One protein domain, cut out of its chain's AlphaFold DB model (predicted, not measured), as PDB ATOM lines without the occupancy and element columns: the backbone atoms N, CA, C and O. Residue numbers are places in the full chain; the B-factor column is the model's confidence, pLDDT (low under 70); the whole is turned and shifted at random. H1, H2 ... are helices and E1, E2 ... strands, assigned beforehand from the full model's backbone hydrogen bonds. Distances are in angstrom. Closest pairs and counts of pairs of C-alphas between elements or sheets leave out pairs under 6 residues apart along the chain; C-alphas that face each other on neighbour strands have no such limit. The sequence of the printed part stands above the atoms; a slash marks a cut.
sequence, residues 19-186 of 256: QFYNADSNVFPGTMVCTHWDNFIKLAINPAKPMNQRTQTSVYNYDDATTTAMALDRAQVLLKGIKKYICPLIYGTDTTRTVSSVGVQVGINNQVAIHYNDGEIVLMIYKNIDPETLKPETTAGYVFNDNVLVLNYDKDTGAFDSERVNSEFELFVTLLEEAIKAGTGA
ATOM      1  N   GLN A  19     141.804 141.686 174.637       94.81
ATOM      2  CA  GLN A  19     143.061 142.383 174.371       94.81
ATOM      3  C   GLN A  19     143.307 143.439 175.451       94.81
ATOM      4  O   GLN A  19     142.423 144.229 175.769       94.81
ATOM      5  N   PHE A  20     144.511 143.408 176.010       95.94
ATOM      6  CA  PHE A  20     145.031 144.338 177.007       95.94
ATOM      7  C   PHE A  20     145.971 145.338 176.317       95.94
ATOM      8  O   PHE A  20     146.621 144.979 175.326       95.94
ATOM      9  N   TYR A  21     146.028 146.578 176.805       95.12
ATOM     10  CA  TYR A  21     146.655 147.704 176.108       95.12
ATOM     11  C   TYR A  21     147.522 148.547 177.049       95.12
ATOM     12  O   TYR A  21     146.999 149.276 177.886       95.12
ATOM     13  N   ASN A  22     148.842 148.520 176.864       94.94
ATOM     14  CA  ASN A  22     149.785 149.315 177.646       94.94
ATOM     15  C   ASN A  22     150.870 149.893 176.724       94.94
ATOM     16  O   ASN A  22     151.947 149.325 176.563       94.94
ATOM     17  N   ALA A  23     150.572 151.019 176.073       89.69
ATOM     18  CA  ALA A  23     151.502 151.695 175.162       89.69
ATOM     19  C   ALA A  23     152.645 152.439 175.879       89.69
ATOM     20  O   ALA A  23     153.620 152.829 175.223       89.69
ATOM     21  N   ASP A  24     152.512 152.630 177.193       88.56
ATOM     22  CA  ASP A  24     153.271 153.603 177.985       88.56
ATOM     23  C   ASP A  24     154.159 152.942 179.057       88.56
ATOM     24  O   ASP A  24     154.898 153.623 179.766       88.56
ATOM     25  N   SER A  25     154.152 151.605 179.138       89.75
ATOM     26  CA  SER A  25     155.129 150.827 179.904       89.75
ATOM     27  C   SER A  25     156.559 151.180 179.491       89.75
ATOM     28  O   SER A  25     156.925 151.111 178.316       89.75
ATOM     29  N   ASN A  26     157.399 151.475 180.483       85.44
ATOM     30  CA  ASN A  26     158.819 151.769 180.279       85.44
ATOM     31  C   ASN A  26     159.652 150.532 179.888       85.44
ATOM     32  O   ASN A  26     160.780 150.688 179.425       85.44
ATOM     33  N   VAL A  27     159.125 149.318 180.096       88.38
ATOM     34  CA  VAL A  27     159.862 148.053 179.912       88.38
ATOM     35  C   VAL A  27     159.343 147.274 178.704       88.38
ATOM     36  O   VAL A  27     160.131 146.845 177.862       88.38
ATOM     37  N   PHE A  28     158.021 147.117 178.589       93.44
ATOM     38  CA  PHE A  28     157.377 146.377 177.500       93.44
ATOM     39  C   PHE A  28     156.110 147.091 177.000       93.44
ATOM     40  O   PHE A  28     154.995 146.627 177.257       93.44
ATOM     41  N   PRO A  29     156.251 148.221 176.282       93.94
ATOM     42  CA  PRO A  29     155.113 148.916 175.699       93.94
ATOM     43  C   PRO A  29     154.524 148.082 174.552       93.94
ATOM     44  O   PRO A  29     155.227 147.718 173.606       93.94
ATOM     45  N   GLY A  30     153.227 147.781 174.606       95.50
ATOM     46  CA  GLY A  30     152.563 146.906 173.643       95.50
ATOM     47  C   GLY A  30     151.120 146.542 173.993       95.50
ATOM     48  O   GLY A  30     150.444 147.205 174.778       95.50
ATOM     49  N   THR A  31     150.645 145.457 173.389       96.44
ATOM     50  CA  THR A  31     149.372 144.805 173.737       96.44
ATOM     51  C   THR A  31     149.583 143.323 173.969       96.44
ATOM     52  O   THR A  31     150.437 142.715 173.322       96.44
ATOM     53  N   MET A  32     148.739 142.725 174.808       97.06
ATOM     54  CA  MET A  32     148.592 141.275 174.886       97.06
ATOM     55  C   MET A  32     147.184 140.870 174.456       97.06
ATOM     56  O   MET A  32     146.195 141.327 175.023       97.06
ATOM     57  N   VAL A  33     147.088 139.953 173.498       95.00
ATOM     58  CA  VAL A  33     145.846 139.274 173.114       95.00
ATOM     59  C   VAL A  33     145.798 137.906 173.794       95.00
ATOM     60  O   VAL A  33     146.691 137.081 173.594       95.00
ATOM     61  N   CYS A  34     144.740 137.654 174.564       94.62
ATOM     62  CA  CYS A  34     144.419 136.353 175.146       94.62
ATOM     63  C   CYS A  34     143.198 135.760 174.425       94.62
ATOM     64  O   CYS A  34     142.134 136.382 174.373       94.62
ATOM     65  N   THR A  35     143.337 134.559 173.860       91.00
ATOM     66  CA  THR A  35     142.274 133.883 173.096       91.00
ATOM     67  C   THR A  35     142.116 132.437 173.550       91.00
ATOM     68  O   THR A  35     143.087 131.682 173.562       91.00
ATOM     69  N   HIS A  36     140.884 132.019 173.840       84.75
ATOM     70  CA  HIS A  36     140.562 130.605 174.025       84.75
ATOM     71  C   HIS A  36     140.275 129.934 172.675       84.75
ATOM     72  O   HIS A  36     139.436 130.414 171.905       84.75
ATOM     73  N   TRP A  37     140.953 128.819 172.399       76.31
ATOM     74  CA  TRP A  37     140.774 128.007 171.198       76.31
ATOM     75  C   TRP A  37     140.875 126.516 171.548       76.31
ATOM     76  O   TRP A  37     141.937 126.022 171.923       76.31
ATOM     77  N   ASP A  38     139.764 125.794 171.393       76.00
ATOM     78  CA  ASP A  38     139.619 124.358 171.671       76.00
ATOM     79  C   ASP A  38     140.111 123.946 173.078       76.00
ATOM     80  O   ASP A  38     139.377 124.109 174.047       76.00
ATOM     81  N   ASN A  39     141.342 123.427 173.198       81.50
ATOM     82  CA  ASN A  39     141.991 123.025 174.460       81.50
ATOM     83  C   ASN A  39     143.263 123.851 174.759       81.50
ATOM     84  O   ASN A  39     144.181 123.380 175.441       81.50
ATOM     85  N   PHE A  40     143.351 125.064 174.209       89.19
ATOM     86  CA  PHE A  40     144.512 125.943 174.308       89.19
ATOM     87  C   PHE A  40     144.116 127.388 174.622       89.19
ATOM     88  O   PHE A  40     143.132 127.927 174.115       89.19
ATOM     89  N   ILE A  41     144.967 128.046 175.403       92.44
ATOM     90  CA  ILE A  41     144.979 129.493 175.589       92.44
ATOM     91  C   ILE A  41     146.102 130.039 174.704       92.44
ATOM     92  O   ILE A  41     147.285 129.817 174.975       92.44
ATOM     93  N   LYS A  42     145.740 130.711 173.611       94.00
ATOM     94  CA  LYS A  42     146.682 131.436 172.754       94.00
ATOM     95  C   LYS A  42     146.990 132.782 173.408       94.00
ATOM     96  O   LYS A  42     146.072 133.526 173.748       94.00
ATOM     97  N   LEU A  43     148.276 133.092 173.525       96.31
ATOM     98  CA  LEU A  43     148.783 134.387 173.973       96.31
ATOM     99  C   LEU A  43     149.585 135.000 172.826       96.31
ATOM    100  O   LEU A  43     150.428 134.321 172.239       96.31
ATOM    101  N   ALA A  44     149.332 136.260 172.491       96.19
ATOM    102  CA  ALA A  44     150.120 136.999 171.510       96.19
ATOM    103  C   ALA A  44     150.449 138.391 172.037       96.19
ATOM    104  O   ALA A  44     149.543 139.132 172.415       96.19
ATOM    105  N   ILE A  45     151.735 138.731 172.059       97.75
ATOM    106  CA  ILE A  45     152.227 140.055 172.437       97.75
ATOM    107  C   ILE A  45     152.604 140.804 171.160       97.75
ATOM    108  O   ILE A  45     153.402 140.299 170.372       97.75
ATOM    109  N   ASN A  46     152.033 141.992 170.968       96.38
ATOM    110  CA  ASN A  46     152.326 142.875 169.837       96.38
ATOM    111  C   ASN A  46     153.020 144.131 170.391       96.38
ATOM    112  O   ASN A  46     152.381 144.843 171.180       96.38
ATOM    113  N   PRO A  47     154.285 144.421 170.038       96.19
ATOM    114  CA  PRO A  47     154.993 145.579 170.572       96.19
ATOM    115  C   PRO A  47     154.356 146.890 170.096       96.19
ATOM    116  O   PRO A  47     153.753 146.974 169.022       96.19
ATOM    117  N   ALA A  48     154.483 147.945 170.895       95.19
ATOM    118  CA  ALA A  48     154.112 149.286 170.472       95.19
ATOM    119  C   ALA A  48     155.084 149.791 169.400       95.19
ATOM    120  O   ALA A  48     156.286 149.523 169.441       95.19
ATOM    121  N   LYS A  49     154.569 150.560 168.439       93.88
ATOM    122  CA  LYS A  49     155.400 151.211 167.427       93.88
ATOM    123  C   LYS A  49     156.353 152.222 168.084       93.88
ATOM    124  O   LYS A  49     155.998 152.802 169.121       93.88
ATOM    125  N   PRO A  50     157.523 152.496 167.473       91.00
ATOM    126  CA  PRO A  50     158.349 153.653 167.810       91.00
ATOM    127  C   PRO A  50     157.502 154.928 167.897       91.00
ATOM    128  O   PRO A  50     156.573 155.103 167.111       91.00
ATOM    129  N   MET A  51     157.803 155.822 168.843       88.88
ATOM    130  CA  MET A  51     156.931 156.965 169.170       88.88
ATOM    131  C   MET A  51     156.638 157.872 167.957       88.88
ATOM    132  O   MET A  51     155.521 158.349 167.794       88.88
ATOM    133  N   ASN A  52     157.608 158.025 167.051       92.06
ATOM    134  CA  ASN A  52     157.493 158.764 165.786       92.06
ATOM    135  C   ASN A  52     156.694 158.040 164.677       92.06
ATOM    136  O   ASN A  52     156.532 158.589 163.591       92.06
ATOM    137  N   GLN A  53     156.230 156.814 164.924       91.00
ATOM    138  CA  GLN A  53     155.401 155.998 164.027       91.00
ATOM    139  C   GLN A  53     154.015 155.687 164.621       91.00
ATOM    140  O   GLN A  53     153.212 155.005 163.976       91.00
ATOM    141  N   ARG A  54     153.726 156.148 165.847       90.81
ATOM    142  CA  ARG A  54     152.409 156.006 166.479       90.81
ATOM    143  C   ARG A  54     151.443 157.047 165.911       90.81
ATOM    144  O   ARG A  54     151.784 158.221 165.791       90.81
ATOM    145  N   THR A  55     150.215 156.633 165.627       89.62
ATOM    146  CA  THR A  55     149.081 157.538 165.367       89.62
ATOM    147  C   THR A  55     147.919 157.189 166.296       89.62
ATOM    148  O   THR A  55     147.892 156.096 166.864       89.62
ATOM    149  N   GLN A  56     146.922 158.074 166.409       81.19
ATOM    150  CA  GLN A  56     145.712 157.843 167.216       81.19
ATOM    151  C   GLN A  56     144.985 156.524 166.868       81.19
ATOM    152  O   GLN A  56     144.328 155.937 167.720       81.19
ATOM    153  N   THR A  57     145.128 156.038 165.630       85.44
ATOM    154  CA  THR A  57     144.536 154.784 165.134       85.44
ATOM    155  C   THR A  57     145.546 153.642 164.965       85.44
ATOM    156  O   THR A  57     145.155 152.524 164.632       85.44
ATOM    157  N   SER A  58     146.846 153.880 165.176       89.56
ATOM    158  CA  SER A  58     147.910 152.908 164.898       89.56
ATOM    159  C   SER A  58     149.061 153.029 165.899       89.56
ATOM    160  O   SER A  58     150.108 153.607 165.618       89.56
ATOM    161  N   VAL A  59     148.856 152.470 167.093       93.06
ATOM    162  CA  VAL A  59     149.826 152.507 168.205       93.06
ATOM    163  C   VAL A  59     150.744 151.274 168.235       93.06
ATOM    164  O   VAL A  59     151.867 151.359 168.726       93.06
ATOM    165  N   TYR A  60     150.309 150.139 167.677       94.50
ATOM    166  CA  TYR A  60     150.958 148.830 167.846       94.50
ATOM    167  C   TYR A  60     151.357 148.181 166.518       94.50
ATOM    168  O   TYR A  60     150.743 148.440 165.481       94.50
ATOM    169  N   ASN A  61     152.395 147.348 166.557       93.12
ATOM    170  CA  ASN A  61     152.887 146.571 165.427       93.12
ATOM    171  C   ASN A  61     152.338 145.137 165.497       93.12
ATOM    172  O   ASN A  61     152.837 144.312 166.259       93.12
ATOM    173  N   TYR A  62     151.294 144.854 164.716       91.62
ATOM    174  CA  TYR A  62     150.637 143.542 164.680       91.62
ATOM    175  C   TYR A  62     151.349 142.511 163.793       91.62
ATOM    176  O   TYR A  62     151.044 141.324 163.889       91.62
ATOM    177  N   ASP A  63     152.301 142.943 162.963       91.88
ATOM    178  CA  ASP A  63     153.085 142.051 162.104       91.88
ATOM    179  C   ASP A  63     154.242 141.386 162.885       91.88
ATOM    180  O   ASP A  63     154.645 140.266 162.579       91.88
ATOM    181  N   ASP A  64     154.713 142.034 163.958       91.69
ATOM    182  CA  ASP A  64     155.773 141.567 164.871       91.69
ATOM    183  C   ASP A  64     155.198 140.864 166.125       91.69
ATOM    184  O   ASP A  64     155.584 141.098 167.273       91.69
ATOM    185  N   ALA A  65     154.178 140.027 165.916       93.88
ATOM    186  CA  ALA A  65     153.387 139.425 166.988       93.88
ATOM    187  C   ALA A  65     154.053 138.180 167.607       93.88
ATOM    188  O   ALA A  65     153.905 137.049 167.118       93.88
ATOM    189  N   THR A  66     154.701 138.331 168.768       96.69
ATOM    190  CA  THR A  66     155.241 137.195 169.531       96.69
ATOM    191  C   THR A  66     154.110 136.352 170.128       96.69
ATOM    192  O   THR A  66     153.606 136.585 171.222       96.69
ATOM    193  N   THR A  67     153.712 135.332 169.366       95.00
ATOM    194  CA  THR A  67     152.627 134.393 169.690       95.00
ATOM    195  C   THR A  67     153.139 133.090 170.314       95.00
ATOM    196  O   THR A  67     154.137 132.540 169.845       95.00
ATOM    197  N   THR A  68     152.413 132.548 171.297       95.62
ATOM    198  CA  THR A  68     152.515 131.162 171.788       95.62
ATOM    199  C   THR A  68     151.127 130.567 172.105       95.62
ATOM    200  O   THR A  68     150.114 131.270 172.071       95.62
ATOM    201  N   ALA A  69     151.061 129.270 172.416       94.25
ATOM    202  CA  ALA A  69     149.843 128.582 172.844       94.25
ATOM    203  C   ALA A  69     150.115 127.663 174.046       94.25
ATOM    204  O   ALA A  69     151.054 126.870 174.045       94.25
ATOM    205  N   MET A  70     149.266 127.766 175.067       94.44
ATOM    206  CA  MET A  70     149.378 127.052 176.336       94.44
ATOM    207  C   MET A  70     148.212 126.068 176.483       94.44
ATOM    208  O   MET A  70     147.055 126.477 176.472       94.44
ATOM    209  N   ALA A  71     148.502 124.773 176.619       92.81
ATOM    210  CA  ALA A  71     147.481 123.757 176.881       92.81
ATOM    211  C   ALA A  71     146.867 123.924 178.286       92.81
ATOM    212  O   ALA A  71     147.509 124.467 179.190       92.81
ATOM    213  N   LEU A  72     145.631 123.453 178.488       91.19
ATOM    214  CA  LEU A  72     144.892 123.665 179.745       91.19
ATOM    215  C   LEU A  72     145.566 123.050 180.989       91.19
ATOM    216  O   LEU A  72     145.425 123.597 182.082       91.19
ATOM    217  N   ASP A  73     146.346 121.971 180.847       91.25
ATOM    218  CA  ASP A  73     147.157 121.420 181.944       91.25
ATOM    219  C   ASP A  73     148.245 122.416 182.386       91.25
ATOM    220  O   ASP A  73     148.424 122.664 183.580       91.25
ATOM    221  N   ARG A  74     148.922 123.055 181.425       94.94
ATOM    222  CA  ARG A  74     149.929 124.097 181.675       94.94
ATOM    223  C   ARG A  74     149.294 125.371 182.221       94.94
ATOM    224  O   ARG A  74     149.836 125.941 183.163       94.94
ATOM    225  N   ALA A  75     148.123 125.762 181.715       94.56
ATOM    226  CA  ALA A  75     147.354 126.883 182.253       94.56
ATOM    227  C   ALA A  75     146.995 126.664 183.733       94.56
ATOM    228  O   ALA A  75     147.201 127.557 184.554       94.56
ATOM    229  N   GLN A  76     146.547 125.460 184.100       94.69
ATOM    230  CA  GLN A  76     146.230 125.097 185.485       94.69
ATOM    231  C   GLN A  76     147.471 125.075 186.394       94.69
ATOM    232  O   GLN A  76     147.389 125.477 187.558       94.69
ATOM    233  N   VAL A  77     148.635 124.649 185.889       96.44
ATOM    234  CA  VAL A  77     149.902 124.745 186.638       96.44
ATOM    235  C   VAL A  77     150.322 126.208 186.828       96.44
ATOM    236  O   VAL A  77     150.693 126.577 187.944       96.44
ATOM    237  N   LEU A  78     150.207 127.055 185.798       97.81
ATOM    238  CA  LEU A  78     150.535 128.482 185.884       97.81
ATOM    239  C   LEU A  78     149.610 129.206 186.870       97.81
ATOM    240  O   LEU A  78     150.097 129.889 187.766       97.81
ATOM    241  N   LEU A  79     148.295 128.987 186.776       97.25
ATOM    242  CA  LEU A  79     147.286 129.529 187.690       97.25
ATOM    243  C   LEU A  79     147.556 129.125 189.150       97.25
ATOM    244  O   LEU A  79     147.481 129.957 190.057       97.25
ATOM    245  N   LYS A  80     147.928 127.861 189.389       96.88
ATOM    246  CA  LYS A  80     148.329 127.374 190.718       96.88
ATOM    247  C   LYS A  80     149.624 128.033 191.210       96.88
ATOM    248  O   LYS A  80     149.747 128.291 192.406       96.88
ATOM    249  N   GLY A  81     150.568 128.317 190.310       96.81
ATOM    250  CA  GLY A  81     151.771 129.098 190.600       96.81
ATOM    251  C   GLY A  81     151.435 130.534 191.004       96.81
ATOM    252  O   GLY A  81     151.817 130.963 192.091       96.81
ATOM    253  N   ILE A  82     150.652 131.235 190.179       97.94
ATOM    254  CA  ILE A  82     150.181 132.608 190.404       97.94
ATOM    255  C   ILE A  82     149.540 132.737 191.790       97.94
ATOM    256  O   ILE A  82     150.020 133.507 192.623       97.94
ATOM    257  N   LYS A  83     148.523 131.916 192.081       96.69
ATOM    258  CA  LYS A  83     147.791 131.969 193.355       96.69
ATOM    259  C   LYS A  83     148.651 131.647 194.580       96.69
ATOM    260  O   LYS A  83     148.335 132.112 195.667       96.69
ATOM    261  N   LYS A  84     149.724 130.862 194.422       95.44
ATOM    262  CA  LYS A  84     150.607 130.457 195.528       95.44
ATOM    263  C   LYS A  84     151.793 131.402 195.755       95.44
ATOM    264  O   LYS A  84     152.294 131.458 196.873       95.44
ATOM    265  N   TYR A  85     152.272 132.100 194.726       95.69
ATOM    266  CA  TYR A  85     153.557 132.810 194.788       95.69
ATOM    267  C   TYR A  85     153.535 134.265 194.311       95.69
ATOM    268  O   TYR A  85     154.423 135.004 194.729       95.69
ATOM    269  N   ILE A  86     152.549 134.667 193.498       96.44
ATOM    270  CA  ILE A  86     152.386 136.036 192.975       96.44
ATOM    271  C   ILE A  86     151.301 136.783 193.761       96.44
ATOM    272  O   ILE A  86     151.583 137.801 194.386       96.44
ATOM    273  N   CYS A  87     150.080 136.235 193.815       95.00
ATOM    274  CA  CYS A  87     148.957 136.841 194.540       95.00
ATOM    275  C   CYS A  87     149.265 137.176 196.015       95.00
ATOM    276  O   CYS A  87     148.838 138.238 196.458       95.00
ATOM    277  N   PRO A  88     150.021 136.357 196.784       94.12
ATOM    278  CA  PRO A  88     150.321 136.703 198.171       94.12
ATOM    279  C   PRO A  88     151.138 137.986 198.349       94.12
ATOM    280  O   PRO A  88     151.001 138.622 199.390       94.12
ATOM    281  N   LEU A  89     151.946 138.359 197.346       93.25
ATOM    282  CA  LEU A  89     152.759 139.579 197.351       93.25
ATOM    283  C   LEU A  89     151.888 140.800 197.034       93.25
ATOM    284  O   LEU A  89     151.911 141.780 197.769       93.25
ATOM    285  N   ILE A  90     151.056 140.685 195.991       91.75
ATOM    286  CA  ILE A  90     150.108 141.724 195.556       91.75
ATOM    287  C   ILE A  90     149.142 142.100 196.689       91.75
ATOM    288  O   ILE A  90     148.926 143.277 196.950       91.75
ATOM    289  N   TYR A  91     148.589 141.106 197.390       90.50
ATOM    290  CA  TYR A  91     147.613 141.327 198.466       90.50
ATOM    291  C   TYR A  91     148.249 141.433 199.866       90.50
ATOM    292  O   TYR A  91     147.560 141.245 200.867       90.50
ATOM    293  N   GLY A  92     149.565 141.663 199.970       86.00
ATOM    294  CA  GLY A  92     150.264 141.910 201.243       86.00
ATOM    295  C   GLY A  92     150.268 140.756 202.261       86.00
ATOM    296  O   GLY A  92     150.700 140.942 203.396       86.00
ATOM    297  N   THR A  93     149.803 139.561 201.888       87.38
ATOM    298  CA  THR A  93     149.759 138.378 202.777       87.38
ATOM    299  C   THR A  93     151.106 137.660 202.923       87.38
ATOM    300  O   THR A  93     151.270 136.847 203.831       87.38
ATOM    301  N   ASP A  94     152.080 137.971 202.066       86.00
ATOM    302  CA  ASP A  94     153.492 137.638 202.250       86.00
ATOM    303  C   ASP A  94     154.344 138.898 202.053       86.00
ATOM    304  O   ASP A  94     154.612 139.322 200.933       86.00
ATOM    305  N   THR A  95     154.772 139.483 203.171       83.00
ATOM    306  CA  THR A  95     155.639 140.668 203.241       83.00
ATOM    307  C   THR A  95     157.133 140.325 203.295       83.00
ATOM    308  O   THR A  95     157.965 141.213 203.466       83.00
ATOM    309  N   THR A  96     157.505 139.045 203.165       84.62
ATOM    310  CA  THR A  96     158.904 138.586 203.270       84.62
ATOM    311  C   THR A  96     159.652 138.597 201.936       84.62
ATOM    312  O   THR A  96     160.871 138.415 201.908       84.62
ATOM    313  N   ARG A  97     158.939 138.805 200.822       83.50
ATOM    314  CA  ARG A  97     159.469 138.790 199.452       83.50
ATOM    315  C   ARG A  97     158.924 139.983 198.667       83.50
ATOM    316  O   ARG A  97     157.728 140.232 198.686       83.50
ATOM    317  N   THR A  98     159.783 140.670 197.919       82.38
ATOM    318  CA  THR A  98     159.397 141.764 196.998       82.38
ATOM    319  C   THR A  98     159.382 141.337 195.527       82.38
ATOM    320  O   THR A  98     158.858 142.051 194.675       82.38
ATOM    321  N   VAL A  99     159.934 140.156 195.221       86.56
ATOM    322  CA  VAL A  99     160.088 139.626 193.858       86.56
ATOM    323  C   VAL A  99     159.665 138.159 193.811       86.56
ATOM    324  O   VAL A  99     159.994 137.370 194.703       86.56
ATOM    325  N   SER A 100     158.967 137.758 192.749       93.75
ATOM    326  CA  SER A 100     158.730 136.346 192.431       93.75
ATOM    327  C   SER A 100     158.484 136.140 190.936       93.75
ATOM    328  O   SER A 100     157.993 137.026 190.246       93.75
ATOM    329  N   SER A 101     158.817 134.954 190.429       96.31
ATOM    330  CA  SER A 101     158.476 134.517 189.075       96.31
ATOM    331  C   SER A 101     157.901 133.105 189.131       96.31
ATOM    332  O   SER A 101     158.379 132.255 189.888       96.31
ATOM    333  N   VAL A 102     156.862 132.860 188.337       97.25
ATOM    334  CA  VAL A 102     156.252 131.544 188.127       97.25
ATOM    335  C   VAL A 102     156.044 131.330 186.638       97.25
ATOM    336  O   VAL A 102     155.496 132.194 185.963       97.25
ATOM    337  N   GLY A 103     156.441 130.175 186.109       97.00
ATOM    338  CA  GLY A 103     156.305 129.909 184.680       97.00
ATOM    339  C   GLY A 103     156.152 128.439 184.334       97.00
ATOM    340  O   GLY A 103     156.510 127.556 185.112       97.00
ATOM    341  N   VAL A 104     155.615 128.189 183.144       97.12
ATOM    342  CA  VAL A 104     155.304 126.862 182.610       97.12
ATOM    343  C   VAL A 104     155.846 126.701 181.195       97.12
ATOM    344  O   VAL A 104     155.738 127.592 180.355       97.12
ATOM    345  N   GLN A 105     156.429 125.535 180.936       95.50
ATOM    346  CA  GLN A 105     156.938 125.141 179.627       95.50
ATOM    347  C   GLN A 105     155.774 124.937 178.636       95.50
ATOM    348  O   GLN A 105     154.793 124.266 178.968       95.50
ATOM    349  N   VAL A 106     155.882 125.494 177.426       93.31
ATOM    350  CA  VAL A 106     154.853 125.449 176.367       93.31
ATOM    351  C   VAL A 106     155.446 124.970 175.034       93.31
ATOM    352  O   VAL A 106     155.864 125.742 174.174       93.31
ATOM    353  N   GLY A 107     155.509 123.649 174.867       87.75
ATOM    354  CA  GLY A 107     156.285 122.998 173.806       87.75
ATOM    355  C   GLY A 107     157.647 122.540 174.328       87.75
ATOM    356  O   GLY A 107     157.786 122.294 175.522       87.75
ATOM    357  N   ILE A 108     158.638 122.390 173.444       87.06
ATOM    358  CA  ILE A 108     159.950 121.831 173.820       87.06
ATOM    359  C   ILE A 108     160.817 122.903 174.507       87.06
ATOM    360  O   ILE A 108     161.069 122.795 175.703       87.06
ATOM    361  N   ASN A 109     161.171 123.984 173.802       92.75
ATOM    362  CA  ASN A 109     162.092 125.024 174.294       92.75
ATOM    363  C   ASN A 109     161.422 126.406 174.467       92.75
ATOM    364  O   ASN A 109     162.041 127.429 174.204       92.75
ATOM    365  N   ASN A 110     160.155 126.474 174.887       96.38
ATOM    366  CA  ASN A 110     159.470 127.753 175.136       96.38
ATOM    367  C   ASN A 110     158.805 127.760 176.519       96.38
ATOM    368  O   ASN A 110     158.430 126.702 177.033       96.38
ATOM    369  N   GLN A 111     158.589 128.943 177.092       97.44
ATOM    370  CA  GLN A 111     157.974 129.130 178.408       97.44
ATOM    371  C   GLN A 111     157.039 130.351 178.415       97.44
ATOM    372  O   GLN A 111     157.300 131.350 177.747       97.44
ATOM    373  N   VAL A 112     155.957 130.277 179.194       98.12
ATOM    374  CA  VAL A 112     155.155 131.438 179.619       98.12
ATOM    375  C   VAL A 112     155.386 131.639 181.108       98.12
ATOM    376  O   VAL A 112     155.314 130.668 181.861       98.12
ATOM    377  N   ALA A 113     155.633 132.871 181.542       98.06
ATOM    378  CA  ALA A 113     155.823 133.203 182.949       98.06
ATOM    379  C   ALA A 113     155.049 134.460 183.368       98.06
ATOM    380  O   ALA A 113     154.777 135.332 182.549       98.06
ATOM    381  N   ILE A 114     154.720 134.545 184.655       98.31
ATOM    382  CA  ILE A 114     154.318 135.772 185.345       98.31
ATOM    383  C   ILE A 114     155.444 136.156 186.297       98.31
ATOM    384  O   ILE A 114     155.911 135.325 187.077       98.31
ATOM    385  N   HIS A 115     155.846 137.417 186.240       97.19
ATOM    386  CA  HIS A 115     156.818 138.032 187.127       97.19
ATOM    387  C   HIS A 115     156.111 139.102 187.961       97.19
ATOM    388  O   HIS A 115     155.266 139.830 187.445       97.19
ATOM    389  N   TYR A 116     156.465 139.177 189.238       95.44
ATOM    390  CA  TYR A 116     156.148 140.280 190.137       95.44
ATOM    391  C   TYR A 116     157.464 140.887 190.610       95.44
ATOM    392  O   TYR A 116     158.334 140.147 191.085       95.44
ATOM    393  N   ASN A 117     157.604 142.200 190.484       90.56
ATOM    394  CA  ASN A 117     158.779 142.946 190.911       90.56
ATOM    395  C   ASN A 117     158.349 144.309 191.465       90.56
ATOM    396  O   ASN A 117     158.073 145.223 190.694       90.56
ATOM    397  N   ASP A 118     158.287 144.419 192.794       84.19
ATOM    398  CA  ASP A 118     158.041 145.673 193.527       84.19
ATOM    399  C   ASP A 118     156.828 146.485 193.015       84.19
ATOM    400  O   ASP A 118     156.898 147.682 192.750       84.19
ATOM    401  N   GLY A 119     155.701 145.789 192.826       85.25
ATOM    402  CA  GLY A 119     154.445 146.345 192.314       85.25
ATOM    403  C   GLY A 119     154.221 146.132 190.814       85.25
ATOM    404  O   GLY A 119     153.072 145.996 190.400       85.25
ATOM    405  N   GLU A 120     155.271 146.012 189.995       91.44
ATOM    406  CA  GLU A 120     155.111 145.727 188.563       91.44
ATOM    407  C   GLU A 120     154.784 144.240 188.329       91.44
ATOM    408  O   GLU A 120     155.487 143.348 188.818       91.44
ATOM    409  N   ILE A 121     153.722 143.967 187.559       96.06
ATOM    410  CA  ILE A 121     153.309 142.612 187.162       96.06
ATOM    411  C   ILE A 121     153.497 142.451 185.654       96.06
ATOM    412  O   ILE A 121     152.901 143.185 184.865       96.06
ATOM    413  N   VAL A 122     154.279 141.451 185.242       97.44
ATOM    414  CA  VAL A 122     154.661 141.246 183.836       97.44
ATOM    415  C   VAL A 122     154.362 139.819 183.387       97.44
ATOM    416  O   VAL A 122     154.836 138.861 184.003       97.44
ATOM    417  N   LEU A 123     153.619 139.655 182.289       98.06
ATOM    418  CA  LEU A 123     153.561 138.386 181.559       98.06
ATOM    419  C   LEU A 123     154.709 138.321 180.555       98.06
ATOM    420  O   LEU A 123     154.876 139.230 179.750       98.06
ATOM    421  N   MET A 124     155.456 137.221 180.568       98.06
ATOM    422  CA  MET A 124     156.607 136.978 179.700       98.06
ATOM    423  C   MET A 124     156.371 135.756 178.809       98.06
ATOM    424  O   MET A 124     155.950 134.697 179.287       98.06
ATOM    425  N   ILE A 125     156.688 135.886 177.522       98.12
ATOM    426  CA  ILE A 125     156.802 134.788 176.558       98.12
ATOM    427  C   ILE A 125     158.282 134.633 176.205       98.12
ATOM    428  O   ILE A 125     158.886 135.527 175.612       98.12
ATOM    429  N   TYR A 126     158.837 133.469 176.526       97.88
ATOM    430  CA  TYR A 126     160.202 133.066 176.203       97.88
ATOM    431  C   TYR A 126     160.171 131.989 175.116       97.88
ATOM    432  O   TYR A 126     159.442 131.001 175.252       97.88
ATOM    433  N   LYS A 127     160.954 132.153 174.046       96.81
ATOM    434  CA  LYS A 127     161.064 131.184 172.944       96.81
ATOM    435  C   LYS A 127     162.497 130.752 172.694       96.81
ATOM    436  O   LYS A 127     163.426 131.515 172.959       96.81
ATOM    437  N   ASN A 128     162.628 129.552 172.127       96.19
ATOM    438  CA  ASN A 128     163.893 128.934 171.737       96.19
ATOM    439  C   ASN A 128     164.941 129.069 172.856       96.19
ATOM    440  O   ASN A 128     166.028 129.603 172.667       96.19
ATOM    441  N   ILE A 129     164.555 128.627 174.055       97.00
ATOM    442  CA  ILE A 129     165.431 128.499 175.213       97.00
ATOM    443  C   ILE A 129     166.523 127.494 174.855       97.00
ATOM    444  O   ILE A 129     166.250 126.315 174.618       97.00
ATOM    445  N   ASP A 130     167.752 127.984 174.791       96.31
ATOM    446  CA  ASP A 130     168.936 127.186 174.525       96.31
ATOM    447  C   ASP A 130     169.195 126.210 175.696       96.31
ATOM    448  O   ASP A 130     169.173 126.629 176.859       96.31
ATOM    449  N   PRO A 131     169.406 124.905 175.434       92.81
ATOM    450  CA  PRO A 131     169.452 123.888 176.484       92.81
ATOM    451  C   PRO A 131     170.749 123.885 177.306       92.81
ATOM    452  O   PRO A 131     170.768 123.269 178.370       92.81
ATOM    453  N   GLU A 132     171.818 124.545 176.847       95.06
ATOM    454  CA  GLU A 132     173.109 124.592 177.548       95.06
ATOM    455  C   GLU A 132     173.233 125.842 178.430       95.06
ATOM    456  O   GLU A 132     173.675 125.772 179.577       95.06
ATOM    457  N   THR A 133     172.807 126.995 177.913       95.75
ATOM    458  CA  THR A 133     172.872 128.299 178.591       95.75
ATOM    459  C   THR A 133     171.601 128.656 179.359       95.75
ATOM    460  O   THR A 133     171.634 129.579 180.177       95.75
ATOM    461  N   LEU A 134     170.494 127.946 179.106       93.50
ATOM    462  CA  LEU A 134     169.153 128.177 179.662       93.50
ATOM    463  C   LEU A 134     168.581 129.576 179.359       93.50
ATOM    464  O   LEU A 134     167.733 130.080 180.097       93.50
ATOM    465  N   LYS A 135     169.031 130.210 178.268       95.69
ATOM    466  CA  LYS A 135     168.595 131.549 177.840       95.69
ATOM    467  C   LYS A 135     167.676 131.482 176.615       95.69
ATOM    468  O   LYS A 135     167.954 130.702 175.710       95.69
ATOM    469  N   PRO A 136     166.610 132.298 176.549       96.75
ATOM    470  CA  PRO A 136     165.766 132.415 175.362       96.75
ATOM    471  C   PRO A 136     166.454 133.204 174.242       96.75
ATOM    472  O   PRO A 136     167.073 134.236 174.498       96.75
ATOM    473  N   GLU A 137     166.263 132.772 172.996       96.50
ATOM    474  CA  GLU A 137     166.592 133.556 171.797       96.50
ATOM    475  C   GLU A 137     165.637 134.749 171.634       96.50
ATOM    476  O   GLU A 137     166.061 135.862 171.331       96.50
ATOM    477  N   THR A 138     164.333 134.536 171.859       95.12
ATOM    478  CA  THR A 138     163.305 135.584 171.752       95.12
ATOM    479  C   THR A 138     162.564 135.744 173.070       95.12
ATOM    480  O   THR A 138     162.098 134.769 173.662       95.12
ATOM    481  N   THR A 139     162.400 136.994 173.496       96.31
ATOM    482  CA  THR A 139     161.617 137.379 174.672       96.31
ATOM    483  C   THR A 139     160.630 138.470 174.282       96.31
ATOM    484  O   THR A 139     161.026 139.446 173.652       96.31
ATOM    485  N   ALA A 140     159.372 138.336 174.696       97.12
ATOM    486  CA  ALA A 140     158.395 139.422 174.665       97.12
ATOM    487  C   ALA A 140     157.669 139.502 176.010       97.12
ATOM    488  O   ALA A 140     157.358 138.467 176.601       97.12
ATOM    489  N   GLY A 141     157.401 140.720 176.477       97.19
ATOM    490  CA  GLY A 141     156.704 140.979 177.733       97.19
ATOM    491  C   GLY A 141     155.438 141.813 177.543       97.19
ATOM    492  O   GLY A 141     155.262 142.470 176.518       97.19
ATOM    493  N   TYR A 142     154.553 141.782 178.532       98.06
ATOM    494  CA  TYR A 142     153.435 142.709 178.680       98.06
ATOM    495  C   TYR A 142     153.290 143.071 180.157       98.06
ATOM    496  O   TYR A 142     153.115 142.179 180.989       98.06
ATOM    497  N   VAL A 143     153.373 144.364 180.477       97.44
ATOM    498  CA  VAL A 143     153.129 144.878 181.830       97.44
ATOM    499  C   VAL A 143     151.634 145.141 181.993       97.44
ATOM    500  O   VAL A 143     151.057 145.900 181.214       97.44
ATOM    501  N   PHE A 144     151.009 144.526 182.995       96.94
ATOM    502  CA  PHE A 144     149.594 144.755 183.295       96.94
ATOM    503  C   PHE A 144     149.387 146.144 183.904       96.94
ATOM    504  O   PHE A 144     150.122 146.535 184.809       96.94
ATOM    505  N   ASN A 145     148.371 146.870 183.436       94.75
ATOM    506  CA  ASN A 145     147.965 148.123 184.066       94.75
ATOM    507  C   ASN A 145     147.247 147.855 185.399       94.75
ATOM    508  O   ASN A 145     146.389 146.967 185.494       94.75
ATOM    509  N   ASP A 146     147.523 148.686 186.400       92.50
ATOM    510  CA  ASP A 146     146.608 148.897 187.515       92.50
ATOM    511  C   ASP A 146     145.631 150.046 187.202       92.50
ATOM    512  O   ASP A 146     145.827 150.837 186.280       92.50
ATOM    513  N   ASN A 147     144.529 150.106 187.945       90.50
ATOM    514  CA  ASN A 147     143.538 151.177 187.850       90.50
ATOM    515  C   ASN A 147     143.313 151.803 189.226       90.50
ATOM    516  O   ASN A 147     143.528 151.161 190.254       90.50
ATOM    517  N   VAL A 148     142.850 153.052 189.246       92.00
ATOM    518  CA  VAL A 148     142.477 153.740 190.487       92.00
ATOM    519  C   VAL A 148     140.999 153.493 190.778       92.00
ATOM    520  O   VAL A 148     140.126 153.945 190.038       92.00
ATOM    521  N   LEU A 149     140.720 152.784 191.867       92.69
ATOM    522  CA  LEU A 149     139.391 152.657 192.444       92.69
ATOM    523  C   LEU A 149     139.108 153.900 193.296       92.69
ATOM    524  O   LEU A 149     139.808 154.160 194.273       92.69
ATOM    525  N   VAL A 150     138.087 154.671 192.916       94.69
ATOM    526  CA  VAL A 150     137.609 155.827 193.690       94.69
ATOM    527  C   VAL A 150     136.593 155.349 194.726       94.69
ATOM    528  O   VAL A 150     135.641 154.643 194.395       94.69
ATOM    529  N   LEU A 151     136.799 155.746 195.978       95.69
ATOM    530  CA  LEU A 151     136.026 155.342 197.147       95.69
ATOM    531  C   LEU A 151     135.466 156.582 197.859       95.69
ATOM    532  O   LEU A 151     136.035 157.666 197.781       95.69
ATOM    533  N   ASN A 152     134.344 156.420 198.566       96.38
ATOM    534  CA  ASN A 152     133.771 157.437 199.461       96.38
ATOM    535  C   ASN A 152     133.567 158.842 198.842       96.38
ATOM    536  O   ASN A 152     133.626 159.836 199.559       96.38
ATOM    537  N   TYR A 153     133.319 158.933 197.527       97.31
ATOM    538  CA  TYR A 153     133.161 160.216 196.832       97.31
ATOM    539  C   TYR A 153     131.974 161.029 197.374       97.31
ATOM    540  O   TYR A 153     130.809 160.657 197.196       97.31
ATOM    541  N   ASP A 154     132.280 162.167 197.989       96.75
ATOM    542  CA  ASP A 154     131.313 163.165 198.425       96.75
ATOM    543  C   ASP A 154     131.073 164.185 197.304       96.75
ATOM    544  O   ASP A 154     131.947 164.973 196.941       96.75
ATOM    545  N   LYS A 155     129.844 164.202 196.782       96.62
ATOM    546  CA  LYS A 155     129.409 165.125 195.725       96.62
ATOM    547  C   LYS A 155     129.359 166.602 196.147       96.62
ATOM    548  O   LYS A 155     129.335 167.458 195.268       96.62
ATOM    549  N   ASP A 156     129.277 166.900 197.446       97.56
ATOM    550  CA  ASP A 156     129.067 168.263 197.957       97.56
ATOM    551  C   ASP A 156     130.382 168.942 198.372       97.56
ATOM    552  O   ASP A 156     130.472 170.169 198.332       97.56
ATOM    553  N   THR A 157     131.421 168.167 198.713       96.44
ATOM    554  CA  THR A 157     132.787 168.678 198.953       96.44
ATOM    555  C   THR A 157     133.791 168.325 197.854       96.44
ATOM    556  O   THR A 157     134.845 168.955 197.768       96.44
ATOM    557  N   GLY A 158     133.494 167.330 197.012       96.12
ATOM    558  CA  GLY A 158     134.416 166.780 196.014       96.12
ATOM    559  C   GLY A 158     135.500 165.859 196.590       96.12
ATOM    560  O   GLY A 158     136.378 165.432 195.841       96.12
ATOM    561  N   ALA A 159     135.468 165.561 197.893       96.50
ATOM    562  CA  ALA A 159     136.431 164.677 198.547       96.50
ATOM    563  C   ALA A 159     136.222 163.204 198.154       96.50
ATOM    564  O   ALA A 159     135.094 162.769 197.926       96.50
ATOM    565  N   PHE A 160     137.307 162.429 198.099       96.81
ATOM    566  CA  PHE A 160     137.282 160.981 197.885       96.81
ATOM    567  C   PHE A 160     138.526 160.307 198.473       96.81
ATOM    568  O   PHE A 160     139.590 160.919 198.565       96.81
ATOM    569  N   ASP A 161     138.388 159.025 198.800       96.62
ATOM    570  CA  ASP A 161     139.502 158.109 199.039       96.62
ATOM    571  C   ASP A 161     139.863 157.389 197.727       96.62
ATOM    572  O   ASP A 161     139.042 157.288 196.810       96.62
ATOM    573  N   SER A 162     141.084 156.859 197.605       94.62
ATOM    574  CA  SER A 162     141.477 156.107 196.405       94.62
ATOM    575  C   SER A 162     142.436 154.955 196.693       94.62
ATOM    576  O   SER A 162     143.314 155.061 197.547       94.62
ATOM    577  N   GLU A 163     142.268 153.867 195.947       92.81
ATOM    578  CA  GLU A 163     143.065 152.640 196.032       92.81
ATOM    579  C   GLU A 163     143.562 152.243 194.631       92.81
ATOM    580  O   GLU A 163     142.864 152.452 193.637       92.81
ATOM    581  N   ARG A 164     144.768 151.673 194.525       89.44
ATOM    582  CA  ARG A 164     145.300 151.122 193.267       89.44
ATOM    583  C   ARG A 164     145.038 149.620 193.205       89.44
ATOM    584  O   ARG A 164     145.503 148.879 194.064       89.44
ATOM    585  N   VAL A 165     144.304 149.178 192.182       91.31
ATOM    586  CA  VAL A 165     143.855 147.786 192.013       91.31
ATOM    587  C   VAL A 165     144.394 147.172 190.721       91.31
ATOM    588  O   VAL A 165     144.299 147.760 189.640       91.31
ATOM    589  N   ASN A 166     144.925 145.949 190.809       93.19
ATOM    590  CA  ASN A 166     145.640 145.246 189.730       93.19
ATOM    591  C   ASN A 166     144.689 144.591 188.704       93.19
ATOM    592  O   ASN A 166     144.847 143.442 188.290       93.19
ATOM    593  N   SER A 167     143.670 145.349 188.306       92.62
ATOM    594  CA  SER A 167     142.485 144.897 187.570       92.62
ATOM    595  C   SER A 167     142.760 144.192 186.234       92.62
ATOM    596  O   SER A 167     142.067 143.220 185.929       92.62
ATOM    597  N   GLU A 168     143.766 144.591 185.441       95.56
ATOM    598  CA  GLU A 168     144.107 143.836 184.222       95.56
ATOM    599  C   GLU A 168     144.664 142.444 184.547       95.56
ATOM    600  O   GLU A 168     144.321 141.462 183.884       95.56
ATOM    601  N   PHE A 169     145.497 142.337 185.584       97.06
ATOM    602  CA  PHE A 169     146.055 141.061 186.017       97.06
ATOM    603  C   PHE A 169     144.980 140.151 186.625       97.06
ATOM    604  O   PHE A 169     144.929 138.960 186.315       97.06
ATOM    605  N   GLU A 170     144.073 140.701 187.431       95.62
ATOM    606  CA  GLU A 170     142.931 139.969 187.990       95.62
ATOM    607  C   GLU A 170     141.972 139.478 186.895       95.62
ATOM    608  O   GLU A 170     141.518 138.327 186.927       95.62
ATOM    609  N   LEU A 171     141.730 140.293 185.862       95.62
ATOM    610  CA  LEU A 171     140.985 139.878 184.676       95.62
ATOM    611  C   LEU A 171     141.725 138.777 183.901       95.62
ATOM    612  O   LEU A 171     141.099 137.800 183.495       95.62
ATOM    613  N   PHE A 172     143.046 138.864 183.739       96.50
ATOM    614  CA  PHE A 172     143.839 137.796 183.123       96.50
ATOM    615  C   PHE A 172     143.762 136.478 183.915       96.50
ATOM    616  O   PHE A 172     143.525 135.423 183.322       96.50
ATOM    617  N   VAL A 173     143.874 136.522 185.245       96.69
ATOM    618  CA  VAL A 173     143.686 135.354 186.128       96.69
ATOM    619  C   VAL A 173     142.274 134.774 185.981       96.69
ATOM    620  O   VAL A 173     142.120 133.552 185.900       96.69
ATOM    621  N   THR A 174     141.258 135.628 185.860       94.88
ATOM    622  CA  THR A 174     139.865 135.219 185.613       94.88
ATOM    623  C   THR A 174     139.703 134.550 184.241       94.88
ATOM    624  O   THR A 174     139.061 133.507 184.139       94.88
ATOM    625  N   LEU A 175     140.341 135.071 183.188       92.88
ATOM    626  CA  LEU A 175     140.337 134.456 181.853       92.88
ATOM    627  C   LEU A 175     141.034 133.085 181.837       92.88
ATOM    628  O   LEU A 175     140.549 132.174 181.164       92.88
ATOM    629  N   LEU A 176     142.128 132.904 182.593       93.25
ATOM    630  CA  LEU A 176     142.746 131.583 182.781       93.25
ATOM    631  C   LEU A 176     141.773 130.611 183.462       93.25
ATOM    632  O   LEU A 176     141.626 129.474 183.013       93.25
ATOM    633  N   GLU A 177     141.096 131.047 184.526       92.69
ATOM    634  CA  GLU A 177     140.105 130.233 185.230       92.69
ATOM    635  C   GLU A 177     138.944 129.795 184.337       92.69
ATOM    636  O   GLU A 177     138.628 128.606 184.297       92.69
ATOM    637  N   GLU A 178     138.311 130.724 183.618       89.06
ATOM    638  CA  GLU A 178     137.160 130.405 182.770       89.06
ATOM    639  C   GLU A 178     137.544 129.532 181.571       89.06
ATOM    640  O   GLU A 178     136.793 128.625 181.220       89.06
ATOM    641  N   ALA A 179     138.745 129.696 181.005       87.31
ATOM    642  CA  ALA A 179     139.282 128.773 180.004       87.31
ATOM    643  C   ALA A 179     139.418 127.335 180.546       87.31
ATOM    644  O   ALA A 179     138.986 126.372 179.908       87.31
ATOM    645  N   ILE A 180     139.973 127.176 181.753       88.56
ATOM    646  CA  ILE A 180     140.146 125.864 182.394       88.56
ATOM    647  C   ILE A 180     138.782 125.249 182.745       88.56
ATOM    648  O   ILE A 180     138.563 124.064 182.483       88.56
ATOM    649  N   LYS A 181     137.836 126.037 183.274       86.19
ATOM    650  CA  LYS A 181     136.455 125.600 183.557       86.19
ATOM    651  C   LYS A 181     135.715 125.199 182.279       86.19
ATOM    652  O   LYS A 181     135.041 124.171 182.271       86.19
ATOM    653  N   ALA A 182     135.865 125.951 181.188       80.38
ATOM    654  CA  ALA A 182     135.215 125.664 179.912       80.38
ATOM    655  C   ALA A 182     135.698 124.339 179.302       80.38
ATOM    656  O   ALA A 182     134.872 123.489 178.966       80.38
ATOM    657  N   GLY A 183     137.016 124.130 179.209       76.12
ATOM    658  CA  GLY A 183     137.590 122.919 178.611       76.12
ATOM    659  C   GLY A 183     137.520 121.659 179.484       76.12
ATOM    660  O   GLY A 183     137.572 120.551 178.956       76.12
ATOM    661  N   THR A 184     137.363 121.794 180.808       70.81
ATOM    662  CA  THR A 184     137.112 120.647 181.714       70.81
ATOM    663  C   THR A 184     135.626 120.373 181.962       70.81
ATOM    664  O   THR A 184     135.264 119.274 182.383       70.81
ATOM    665  N   GLY A 185     134.758 121.354 181.705       62.81
ATOM    666  CA  GLY A 185     133.320 121.282 181.928       62.81
ATOM    667  C   GLY A 185     132.516 120.683 180.770       62.81
ATOM    668  O   GLY A 185     133.029 120.209 179.756       62.81
ATOM    669  N   ALA A 186     131.189 120.740 180.909       48.97
ATOM    670  CA  ALA A 186     130.249 120.090 179.997       48.97
ATOM    671  C   ALA A 186     130.253 120.629 178.548       48.97
ATOM    672  O   ALA A 186     129.613 120.017 177.696       48.97
TER     673      ALA A 186
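Overview. This is residues 19 to 186 of the 256 residues of an uncharacterized protein of Firmicutes bacterium (UniProt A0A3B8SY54). Two four-stranded sheets, E5 to E8 and E1 to E4, are partly face to face as a sandwich with crossed strands; the helices H1 and H3 pack on each other in the opening between them, H1 along E5 and H3 along E2 and E3. The hairpin E9 and E10 reaches away from this body as an arm. The printed part has 168 residues, in the order E1 E2 E3 E4 H1 H2 E5 E6 E7 E8 E9 E10 H3, of mixed class. The three sheets are antiparallel, ordered E5 E6 E7 E8, E1 E2 E3 E4 and E9 E10. The whole is compact, with a radius of gyration of the C-alphas of 17.7 A and spans of 62 by 42 by 39 A.

Along the chain. One sheet holds E5, residues 99 to 105, 20.5 A; E6, 111 to 117; E7, 120 to 129, 24.1 A; and E8, 136 to 143. The other holds E1, 19 to 22, from C-alpha 19 at (143.061, 142.383, 174.371); E2, 30 to 37, 22.4 A; E3, 40 to 47, 22.6 A; and E4, 66 to 71. H1 is residues 72 to 85, 19.6 A; H2 is 87 to 90. E9, 147 to 151, and E10, 161 to 165, precede H3, 167 to 184, 25.5 A, which ends at C-alpha 184 (137.112, 120.647, 181.714).

Arrangement. E5 to E8 is a meander, each strand the antiparallel neighbour of the one before, and is twisted; N 102 and O 114 are 2.9 A apart, N 113 and O 124 2.9 A, N 125 and O 140 2.8 A. H1 is on it, over E5 and along the strands, at a height over the sheet of 8.6 A; the closest C-alphas, of Gly 81 and Val 102, are 5.7 A apart. H2 only grazes this sheet. E1 to E4 is a second meander, with N 20 and O 32 2.9 A apart, N 33 and O 44 2.8 A, N 43 and O 68 3.0 A. The sheets' strands stand at 68 degrees; the closest C-alphas of E2 and E8, Met 32 and Tyr 142, are 6.3 A apart. H3 is on the sheet E1 to E4, over E2 and E3, at a height of 9.2 A. H1 and H3 touch at a steep tilt of 39 degrees, opposite ways, closest at the C-alphas of Leu 72 and Ile 180, 5.9 A. In the hairpin E9 and E10, N 149 and O 163 are 2.8 A apart. In H1 and H3 every O i to N i+4 pair is within hydrogen-bond range; H2 is too short for one.

Size, cuts and confidence. The C-alphas of Glu 132 and Asp 156, the two farthest apart, are 65.3 A apart. The printed part has no cut. The link from E3 to E4 is long, residues 48 to 65. Mean pLDDT of the printed part is 92.5; residues 185 to 186 are under 70.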